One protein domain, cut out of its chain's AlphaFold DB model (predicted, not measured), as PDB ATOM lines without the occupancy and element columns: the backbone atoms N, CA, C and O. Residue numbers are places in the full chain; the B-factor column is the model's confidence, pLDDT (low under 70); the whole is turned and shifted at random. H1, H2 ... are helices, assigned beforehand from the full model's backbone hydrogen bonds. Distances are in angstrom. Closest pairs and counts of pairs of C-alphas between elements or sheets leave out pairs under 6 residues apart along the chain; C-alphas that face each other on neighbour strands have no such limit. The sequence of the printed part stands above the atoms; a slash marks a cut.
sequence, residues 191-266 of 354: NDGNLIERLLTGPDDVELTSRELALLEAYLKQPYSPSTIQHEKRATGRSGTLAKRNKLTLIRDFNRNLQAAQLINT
ATOM      1  N   ASN A 191     325.177 447.024 395.475       54.41
ATOM      2  CA  ASN A 191     325.764 446.776 396.763       54.41
ATOM      3  C   ASN A 191     327.068 447.548 396.987       54.41
ATOM      4  O   ASN A 191     327.405 447.770 398.137       54.41
ATOM      5  N   ASP A 192     327.770 448.032 395.953       58.62
ATOM      6  CA  ASP A 192     328.978 448.856 396.163       58.62
ATOM      7  C   ASP A 192     328.622 450.230 396.770       58.62
ATOM      8  O   ASP A 192     329.292 450.713 397.684       58.62
ATOM      9  N   GLY A 193     327.505 450.832 396.335       61.03
ATOM     10  CA  GLY A 193     326.926 452.012 396.995       61.03
ATOM     11  C   GLY A 193     326.371 451.685 398.385       61.03
ATOM     12  O   GLY A 193     326.487 452.489 399.309       61.03
ATOM     13  N   ASN A 194     325.854 450.466 398.548       77.12
ATOM     14  CA  ASN A 194     325.359 449.956 399.820       77.12
ATOM     15  C   ASN A 194     326.486 449.483 400.755       77.12
ATOM     16  O   ASN A 194     326.230 449.273 401.930       77.12
ATOM     17  N   LEU A 195     327.733 449.321 400.293       91.12
ATOM     18  CA  LEU A 195     328.829 448.804 401.116       91.12
ATOM     19  C   LEU A 195     329.096 449.775 402.257       91.12
ATOM     20  O   LEU A 195     329.137 449.373 403.412       91.12
ATOM     21  N   ILE A 196     329.222 451.064 401.941       93.81
ATOM     22  CA  ILE A 196     329.449 452.093 402.955       93.81
ATOM     23  C   ILE A 196     328.252 452.190 403.902       93.81
ATOM     24  O   ILE A 196     328.451 452.284 405.107       93.81
ATOM     25  N   GLU A 197     327.019 452.127 403.397       92.38
ATOM     26  CA  GLU A 197     325.825 452.160 404.250       92.38
ATOM     27  C   GLU A 197     325.742 450.928 405.160       92.38
ATOM     28  O   GLU A 197     325.619 451.086 406.373       92.38
ATOM     29  N   ARG A 198     325.951 449.729 404.608       94.31
ATOM     30  CA  ARG A 198     326.032 448.453 405.330       94.31
ATOM     31  C   ARG A 198     327.114 448.485 406.404       94.31
ATOM     32  O   ARG A 198     326.854 448.059 407.524       94.31
ATOM     33  N   LEU A 199     328.298 449.017 406.097       96.00
ATOM     34  CA  LEU A 199     329.392 449.180 407.060       96.00
ATOM     35  C   LEU A 199     329.052 450.196 408.154       96.00
ATOM     36  O   LEU A 199     329.404 450.004 409.312       96.00
ATOM     37  N   LEU A 200     328.349 451.276 407.816       95.94
ATOM     38  CA  LEU A 200     327.927 452.277 408.794       95.94
ATOM     39  C   LEU A 200     326.821 451.763 409.724       95.94
ATOM     40  O   LEU A 200     326.794 452.169 410.889       95.94
ATOM     41  N   THR A 201     325.943 450.876 409.253       95.69
ATOM     42  CA  THR A 201     324.882 450.252 410.063       95.69
ATOM     43  C   THR A 201     325.329 448.983 410.787       95.69
ATOM     44  O   THR A 201     324.753 448.648 411.816       95.69
ATOM     45  N   GLY A 202     326.334 448.282 410.257       93.25
ATOM     46  CA  GLY A 202     326.866 447.030 410.799       93.25
ATOM     47  C   GLY A 202     327.797 447.221 412.001       93.25
ATOM     48  O   GLY A 202     328.024 448.355 412.431       93.25
ATOM     49  N   PRO A 203     328.322 446.127 412.571       96.19
ATOM     50  CA  PRO A 203     329.279 446.188 413.671       96.19
ATOM     51  C   PRO A 203     330.671 446.657 413.195       96.19
ATOM     52  O   PRO A 203     330.959 446.671 411.996       96.19
ATOM     53  N   ASP A 204     331.522 447.089 414.132       95.69
ATOM     54  CA  ASP A 204     332.839 447.688 413.835       95.69
ATOM     55  C   ASP A 204     333.912 446.647 413.436       95.69
ATOM     56  O   ASP A 204     334.984 447.013 412.956       95.69
ATOM     57  N   ASP A 205     333.616 445.361 413.617       93.88
ATOM     58  CA  ASP A 205     334.486 444.193 413.432       93.88
ATOM     59  C   ASP A 205     334.025 443.279 412.283       93.88
ATOM     60  O   ASP A 205     334.368 442.101 412.221       93.88
ATOM     61  N   VAL A 206     333.245 443.812 411.340       96.00
ATOM     62  CA  VAL A 206     332.851 443.058 410.147       96.00
ATOM     63  C   VAL A 206     334.076 442.716 409.292       96.00
ATOM     64  O   VAL A 206     334.842 443.599 408.885       96.00
ATOM     65  N   GLU A 207     334.257 441.427 409.012       95.25
ATOM     66  CA  GLU A 207     335.305 440.944 408.115       95.25
ATOM     67  C   GLU A 207     335.018 441.388 406.679       95.25
ATOM     68  O   GLU A 207     333.907 441.244 406.163       95.25
ATOM     69  N   LEU A 208     336.035 441.954 406.038       95.81
ATOM     70  CA  LEU A 208     335.987 442.455 404.678       95.81
ATOM     71  C   LEU A 208     336.863 441.601 403.778       95.81
ATOM     72  O   LEU A 208     338.025 441.320 404.074       95.81
ATOM     73  N   THR A 209     336.326 441.280 402.607       93.06
ATOM     74  CA  THR A 209     337.133 440.740 401.515       93.06
ATOM     75  C   THR A 209     338.196 441.759 401.080       93.06
ATOM     76  O   THR A 209     338.028 442.972 401.247       93.06
ATOM     77  N   SER A 210     339.288 441.302 400.454       89.88
ATOM     78  CA  SER A 210     340.353 442.190 399.947       89.88
ATOM     79  C   SER A 210     339.820 443.297 399.028       89.88
ATOM     80  O   SER A 210     340.302 444.431 399.067       89.88
ATOM     81  N   ARG A 211     338.779 442.995 398.242       88.38
ATOM     82  CA  ARG A 211     338.100 443.960 397.372       88.38
ATOM     83  C   ARG A 211     337.319 445.010 398.165       88.38
ATOM     84  O   ARG A 211     337.462 446.200 397.893       88.38
ATOM     85  N   GLU A 212     336.508 444.598 399.138       93.31
ATOM     86  CA  GLU A 212     335.741 445.530 399.977       93.31
ATOM     87  C   GLU A 212     336.666 446.439 400.793       93.31
ATOM     88  O   GLU A 212     336.404 447.637 400.914       93.31
ATOM     89  N   LEU A 213     337.792 445.903 401.280       96.19
ATOM     90  CA  LEU A 213     338.821 446.690 401.953       96.19
ATOM     91  C   LEU A 213     339.433 447.740 401.011       96.19
ATOM     92  O   LEU A 213     339.568 448.904 401.392       96.19
ATOM     93  N   ALA A 214     339.745 447.371 399.765       91.94
ATOM     94  CA  ALA A 214     340.256 448.312 398.767       91.94
ATOM     95  C   ALA A 214     339.245 449.432 398.439       91.94
ATOM     96  O   ALA A 214     339.627 450.604 398.353       91.94
ATOM     97  N   LEU A 215     337.952 449.102 398.321       90.69
ATOM     98  CA  LEU A 215     336.873 450.081 398.122       90.69
ATOM     99  C   LEU A 215     336.729 451.028 399.322       90.69
ATOM    100  O   LEU A 215     336.647 452.248 399.146       90.69
ATOM    101  N   LEU A 216     336.769 450.490 400.543       95.62
ATOM    102  CA  LEU A 216     336.748 451.268 401.781       95.62
ATOM    103  C   LEU A 216     337.941 452.233 401.861       95.62
ATOM    104  O   LEU A 216     337.785 453.405 402.212       95.62
ATOM    105  N   GLU A 217     339.140 451.777 401.497       96.00
ATOM    106  CA  GLU A 217     340.329 452.626 401.445       96.00
ATOM    107  C   GLU A 217     340.223 453.736 400.402       96.00
ATOM    108  O   GLU A 217     340.631 454.871 400.669       96.00
ATOM    109  N   ALA A 218     339.686 453.429 399.220       93.69
ATOM    110  CA  ALA A 218     339.443 454.420 398.181       93.69
ATOM    111  C   ALA A 218     338.453 455.488 398.668       93.69
ATOM    112  O   ALA A 218     338.736 456.683 398.540       93.69
ATOM    113  N   TYR A 219     337.358 455.078 399.315       94.12
ATOM    114  CA  TYR A 219     336.386 455.984 399.929       94.12
ATOM    115  C   TYR A 219     337.035 456.875 401.000       94.12
ATOM    116  O   TYR A 219     336.904 458.101 400.981       94.12
ATOM    117  N   LEU A 220     337.830 456.289 401.899       95.94
ATOM    118  CA  LEU A 220     338.563 457.034 402.923       95.94
ATOM    119  C   LEU A 220     339.652 457.950 402.339       95.94
ATOM    120  O   LEU A 220     340.022 458.923 402.986       95.94
ATOM    121  N   LYS A 221     340.167 457.722 401.131       95.50
ATOM    122  CA  LYS A 221     341.124 458.644 400.487       95.50
ATOM    123  C   LYS A 221     340.453 459.885 399.892       95.50
ATOM    124  O   LYS A 221     341.144 460.881 399.671       95.50
ATOM    125  N   GLN A 222     339.137 459.869 399.672       90.38
ATOM    126  CA  GLN A 222     338.425 461.025 399.132       90.38
ATOM    127  C   GLN A 222     338.500 462.223 400.101       90.38
ATOM    128  O   GLN A 222     338.321 462.052 401.319       90.38
ATOM    129  N   PRO A 223     338.785 463.440 399.594       92.00
ATOM    130  CA  PRO A 223     338.813 464.642 400.413       92.00
ATOM    131  C   PRO A 223     337.396 464.990 400.876       92.00
ATOM    132  O   PRO A 223     336.476 465.083 400.069       92.00
ATOM    133  N   TYR A 224     337.225 465.231 402.175       91.19
ATOM    134  CA  TYR A 224     335.985 465.789 402.706       91.19
ATOM    135  C   TYR A 224     336.103 467.308 402.822       91.19
ATOM    136  O   TYR A 224     337.178 467.842 403.114       91.19
ATOM    137  N   SER A 225     334.992 468.017 402.617       93.25
ATOM    138  CA  SER A 225     334.978 469.468 402.777       93.25
ATOM    139  C   SER A 225     335.018 469.848 404.265       93.25
ATOM    140  O   SER A 225     334.111 469.467 405.015       93.25
ATOM    141  N   PRO A 226     336.007 470.642 404.721       91.94
ATOM    142  CA  PRO A 226     336.036 471.147 406.093       91.94
ATOM    143  C   PRO A 226     334.802 471.988 406.436       91.94
ATOM    144  O   PRO A 226     334.376 472.008 407.590       91.94
ATOM    145  N   SER A 227     334.208 472.660 405.441       93.12
ATOM    146  CA  SER A 227     333.007 473.471 405.643       93.12
ATOM    147  C   SER A 227     331.799 472.619 406.023       93.12
ATOM    148  O   SER A 227     331.054 473.017 406.912       93.12
ATOM    149  N   THR A 228     331.642 471.426 405.438       91.81
ATOM    150  CA  THR A 228     330.551 470.497 405.770       91.81
ATOM    151  C   THR A 228     330.645 470.043 407.223       91.81
ATOM    152  O   THR A 228     329.667 470.135 407.959       91.81
ATOM    153  N   ILE A 229     331.841 469.655 407.681       94.06
ATOM    154  CA  ILE A 229     332.066 469.258 409.081       94.06
ATOM    155  C   ILE A 229     331.773 470.414 410.037       94.06
ATOM    156  O   ILE A 229     331.130 470.219 411.067       94.06
ATOM    157  N   GLN A 230     332.240 471.626 409.717       94.75
ATOM    158  CA  GLN A 230     331.971 472.799 410.549       94.75
ATOM    159  C   GLN A 230     330.483 473.146 410.582       94.75
ATOM    160  O   GLN A 230     329.972 473.487 411.647       94.75
ATOM    161  N   HIS A 231     329.792 473.046 409.448       94.06
ATOM    162  CA  HIS A 231     328.362 473.307 409.355       94.06
ATOM    163  C   HIS A 231     327.557 472.308 410.194       94.06
ATOM    164  O   HIS A 231     326.762 472.724 411.031       94.06
ATOM    165  N   GLU A 232     327.818 471.004 410.054       95.88
ATOM    166  CA  GLU A 232     327.193 469.967 410.887       95.88
ATOM    167  C   GLU A 232     327.472 470.198 412.375       95.88
ATOM    168  O   GLU A 232     326.550 470.205 413.187       95.88
ATOM    169  N   LYS A 233     328.735 470.472 412.729       96.38
ATOM    170  CA  LYS A 233     329.136 470.716 414.118       96.38
ATOM    171  C   LYS A 233     328.450 471.948 414.710       96.38
ATOM    172  O   LYS A 233     328.120 471.929 415.890       96.38
ATOM    173  N   ARG A 234     328.230 473.007 413.923       95.56
ATOM    174  CA  ARG A 234     327.467 474.188 414.360       95.56
ATOM    175  C   ARG A 234     325.979 473.880 414.523       95.56
ATOM    176  O   ARG A 234     325.379 474.385 415.460       95.56
ATOM    177  N   ALA A 235     325.404 473.063 413.640       95.38
ATOM    178  CA  ALA A 235     323.979 472.747 413.651       95.38
ATOM    179  C   ALA A 235     323.571 471.794 414.789       95.38
ATOM    180  O   ALA A 235     322.524 471.991 415.395       95.38
ATOM    181  N   THR A 236     324.373 470.768 415.089       93.31
ATOM    182  CA  THR A 236     323.991 469.694 416.033       93.31
ATOM    183  C   THR A 236     324.987 469.489 417.179       93.31
ATOM    184  O   THR A 236     324.821 468.587 417.999       93.31
ATOM    185  N   GLY A 237     326.070 470.273 417.236       96.00
ATOM    186  CA  GLY A 237     327.164 470.107 418.201       96.00
ATOM    187  C   GLY A 237     328.138 468.965 417.873       96.00
ATOM    188  O   GLY A 237     329.224 468.891 418.453       96.00
ATOM    189  N   ARG A 238     327.802 468.086 416.919       94.75
ATOM    190  CA  ARG A 238     328.621 466.946 416.477       94.75
ATOM    191  C   ARG A 238     328.627 466.870 414.949       94.75
ATOM    192  O   ARG A 238     327.664 467.241 414.301       94.75
ATOM    193  N   SER A 239     329.707 466.376 414.347       95.25
ATOM    194  CA  SER A 239     329.719 466.119 412.897       95.25
ATOM    195  C   SER A 239     329.411 464.655 412.620       95.25
ATOM    196  O   SER A 239     330.210 463.776 412.953       95.25
ATOM    197  N   GLY A 240     328.263 464.402 411.988       94.31
ATOM    198  CA  GLY A 240     327.881 463.069 411.527       94.31
ATOM    199  C   GLY A 240     328.866 462.535 410.488       94.31
ATOM    200  O   GLY A 240     329.247 461.370 410.547       94.31
ATOM    201  N   THR A 241     329.363 463.399 409.600       94.12
ATOM    202  CA  THR A 241     330.394 463.054 408.614       94.12
ATOM    203  C   THR A 241     331.681 462.568 409.287       94.12
ATOM    204  O   THR A 241     332.242 461.548 408.884       94.12
ATOM    205  N   LEU A 242     332.138 463.249 410.346       95.50
ATOM    206  CA  LEU A 242     333.338 462.836 411.078       95.50
ATOM    207  C   LEU A 242     333.125 461.505 411.816       95.50
ATOM    208  O   LEU A 242     333.991 460.637 411.767       95.50
ATOM    209  N   ALA A 243     331.961 461.323 412.448       95.94
ATOM    210  CA  ALA A 243     331.609 460.083 413.139       95.94
ATOM    211  C   ALA A 243     331.579 458.876 412.183       95.94
ATOM    212  O   ALA A 243     332.218 457.861 412.457       95.94
ATOM    213  N   LYS A 244     330.924 459.021 411.019       95.81
ATOM    214  CA  LYS A 244     330.906 458.005 409.953       95.81
ATOM    215  C   LYS A 244     332.322 457.625 409.520       95.81
ATOM    216  O   LYS A 244     332.660 456.451 409.436       95.81
ATOM    217  N   ARG A 245     333.179 458.621 409.285       96.19
ATOM    218  CA  ARG A 245     334.556 458.393 408.835       96.19
ATOM    219  C   ARG A 245     335.428 457.715 409.892       96.19
ATOM    220  O   ARG A 245     336.232 456.857 409.536       96.19
ATOM    221  N   ASN A 246     335.264 458.072 411.166       96.56
ATOM    222  CA  ASN A 246     335.962 457.410 412.268       96.56
ATOM    223  C   ASN A 246     335.577 455.929 412.343       96.56
ATOM    224  O   ASN A 246     336.466 455.087 412.381       96.56
ATOM    225  N   LYS A 247     334.279 455.614 412.254       97.19
ATOM    226  CA  LYS A 247     333.792 454.228 412.217       97.19
ATOM    227  C   LYS A 247     334.397 453.429 411.060       97.19
ATOM    228  O   LYS A 247     335.001 452.386 411.268       97.19
ATOM    229  N   LEU A 248     334.331 453.964 409.843       97.31
ATOM    230  CA  LEU A 248     334.937 453.336 408.661       97.31
ATOM    231  C   LEU A 248     336.460 453.143 408.799       97.31
ATOM    232  O   LEU A 248     337.017 452.191 408.259       97.31
ATOM    233  N   THR A 249     337.141 454.033 409.524       97.69
ATOM    234  CA  THR A 249     338.579 453.906 409.811       97.69
ATOM    235  C   THR A 249     338.856 452.745 410.768       97.69
ATOM    236  O   THR A 249     339.787 451.986 410.515       97.69
ATOM    237  N   LEU A 250     338.029 452.568 411.805       97.44
ATOM    238  CA  LEU A 250     338.129 451.435 412.733       97.44
ATOM    239  C   LEU A 250     337.961 450.100 412.000       97.44
ATOM    240  O   LEU A 250     338.822 449.235 412.124       97.44
ATOM    241  N   ILE A 251     336.927 449.983 411.160       97.62
ATOM    242  CA  ILE A 251     336.669 448.776 410.357       97.62
ATOM    243  C   ILE A 251     337.863 448.460 409.441       97.62
ATOM    244  O   ILE A 251     338.284 447.307 409.326       97.62
ATOM    245  N   ARG A 252     338.451 449.480 408.795       97.94
ATOM    246  CA  ARG A 252     339.648 449.308 407.955       97.94
ATOM    247  C   ARG A 252     340.826 448.766 408.765       97.94
ATOM    248  O   ARG A 252     341.508 447.852 408.309       97.94
ATOM    249  N   ASP A 253     341.102 449.362 409.920       97.69
ATOM    250  CA  ASP A 253     342.271 449.009 410.728       97.69
ATOM    251  C   ASP A 253     342.115 447.616 411.357       97.69
ATOM    252  O   ASP A 253     343.074 446.845 411.362       97.69
ATOM    253  N   PHE A 254     340.896 447.249 411.767       97.88
ATOM    254  CA  PHE A 254     340.546 445.886 412.172       97.88
ATOM    255  C   PHE A 254     340.887 444.867 411.075       97.88
ATOM    256  O   PHE A 254     341.653 443.934 411.309       97.88
ATOM    257  N   ASN A 255     340.410 445.092 409.849       97.75
ATOM    258  CA  ASN A 255     340.626 444.169 408.733       97.75
ATOM    259  C   ASN A 255     342.091 444.076 408.286       97.75
ATOM    260  O   ASN A 255     342.563 442.998 407.932       97.75
ATOM    261  N   ARG A 256     342.849 445.177 408.351       97.19
ATOM    262  CA  ARG A 256     344.300 445.148 408.101       97.19
ATOM    263  C   ARG A 256     345.041 444.293 409.125       97.19
ATOM    264  O   ARG A 256     345.921 443.524 408.746       97.19
ATOM    265  N   ASN A 257     344.678 444.410 410.401       97.12
ATOM    266  CA  ASN A 257     345.275 443.597 411.457       97.12
ATOM    267  C   ASN A 257     344.910 442.116 411.295       97.12
ATOM    268  O   ASN A 257     345.769 441.257 411.479       97.12
ATOM    269  N   LEU A 258     343.672 441.823 410.891       96.50
ATOM    270  CA  LEU A 258     343.205 440.465 410.618       96.50
ATOM    271  C   LEU A 258     343.987 439.826 409.458       96.50
ATOM    272  O   LEU A 258     344.510 438.723 409.606       96.50
ATOM    273  N   GLN A 259     344.173 440.548 408.346       94.38
ATOM    274  CA  GLN A 259     344.992 440.085 407.216       94.38
ATOM    275  C   GLN A 259     346.468 439.888 407.602       94.38
ATOM    276  O   GLN A 259     347.086 438.898 407.211       94.38
ATOM    277  N   ALA A 260     347.038 440.793 408.403       94.12
ATOM    278  CA  ALA A 260     348.408 440.652 408.892       94.12
ATOM    279  C   ALA A 260     348.577 439.412 409.791       94.12
ATOM    280  O   ALA A 260     349.556 438.682 409.655       94.12
ATOM    281  N   ALA A 261     347.607 439.136 410.666       94.31
ATOM    282  CA  ALA A 261     347.616 437.948 411.518       94.31
ATOM    283  C   ALA A 261     347.499 436.647 410.705       94.31
ATOM    284  O   ALA A 261     348.177 435.667 411.010       94.31
ATOM    285  N   GLN A 262     346.689 436.637 409.644       92.75
ATOM    286  CA  GLN A 262     346.580 435.490 408.735       92.75
ATOM    287  C   GLN A 262     347.900 435.201 408.010       92.75
ATOM    288  O   GLN A 262     348.290 434.040 407.904       92.75
ATOM    289  N   LEU A 263     348.620 436.235 407.568       90.44
ATOM    290  CA  LEU A 263     349.928 436.073 406.924       90.44
ATOM    291  C   LEU A 263     350.982 435.487 407.869       90.44
ATOM    292  O   LEU A 263     351.775 434.656 407.442       90.44
ATOM    293  N   ILE A 264     350.972 435.874 409.149       92.50
ATOM    294  CA  ILE A 264     351.886 435.317 410.162       92.50
ATOM    295  C   ILE A 264     351.575 433.838 410.433       92.50
ATOM    296  O   ILE A 264     352.488 433.037 410.616       92.50
ATOM    297  N   ASN A 265     350.292 433.472 410.441       88.44
ATOM    298  CA  ASN A 265     349.845 432.110 410.735       88.44
ATOM    299  C   ASN A 265     349.831 431.185 409.514       88.44
ATOM    300  O   ASN A 265     349.555 429.997 409.670       88.44
ATOM    301  N   THR A 266     350.098 431.695 408.309       86.25
ATOM    302  CA  THR A 266     350.197 430.854 407.115       86.25
ATOM    303  C   THR A 266     351.544 430.131 407.174       86.25
ATOM    304  O   THR A 266     352.575 430.793 407.030       86.25
TER     305      THR A 266
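What this domain is: This is residues 191 to 266 of the 354 residues of an uncharacterized protein of Pirellulaceae bacterium (UniProt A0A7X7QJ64). One long helix, H4, makes the long axis; H1 and H2 pack on its side, H3 is set across its beginning, and residues 260 to 266 stick out. The printed part has 76 residues with four named helices, H1 to H4, all helix, loose, with a radius of gyration of the C-alphas of 14.3 A and spans of 49 by 23 by 22 A.

How they stand to each other: H1, residues 191 to 201, touches residues 244 to 251 alone of H4, residues 240 to 265, about perpendicular at 80 degrees; the closest C-alphas, Leu 200 and Lys 244, are 6.6 A apart. H2, residues 210 to 221, touches H4 residues 245 to 255 alone, opposite ways at 38 degrees, only just steep; closest C-alphas Leu 213 and Arg 252, 6.6 A. H3, residues 226 to 236, touches H4 residues 240 to 242 alone, closest C-alphas Ile 229 and Thr 241, 6.4 A. H1 and H3 are apart. Every O i to N i+4 pair is within hydrogen-bond range in H2, H3 and H4, 5 of 7 in H1.

Where its parts are: H1 begins at C-alpha 191 (325.764, 446.776, 396.763); H4, 38.0 A long, ends at C-alpha 265 (349.845, 432.110, 410.735).

The domain as a whole: The printed part has no cut and no long link; pLDDT is under 70 at residues 191 to 193.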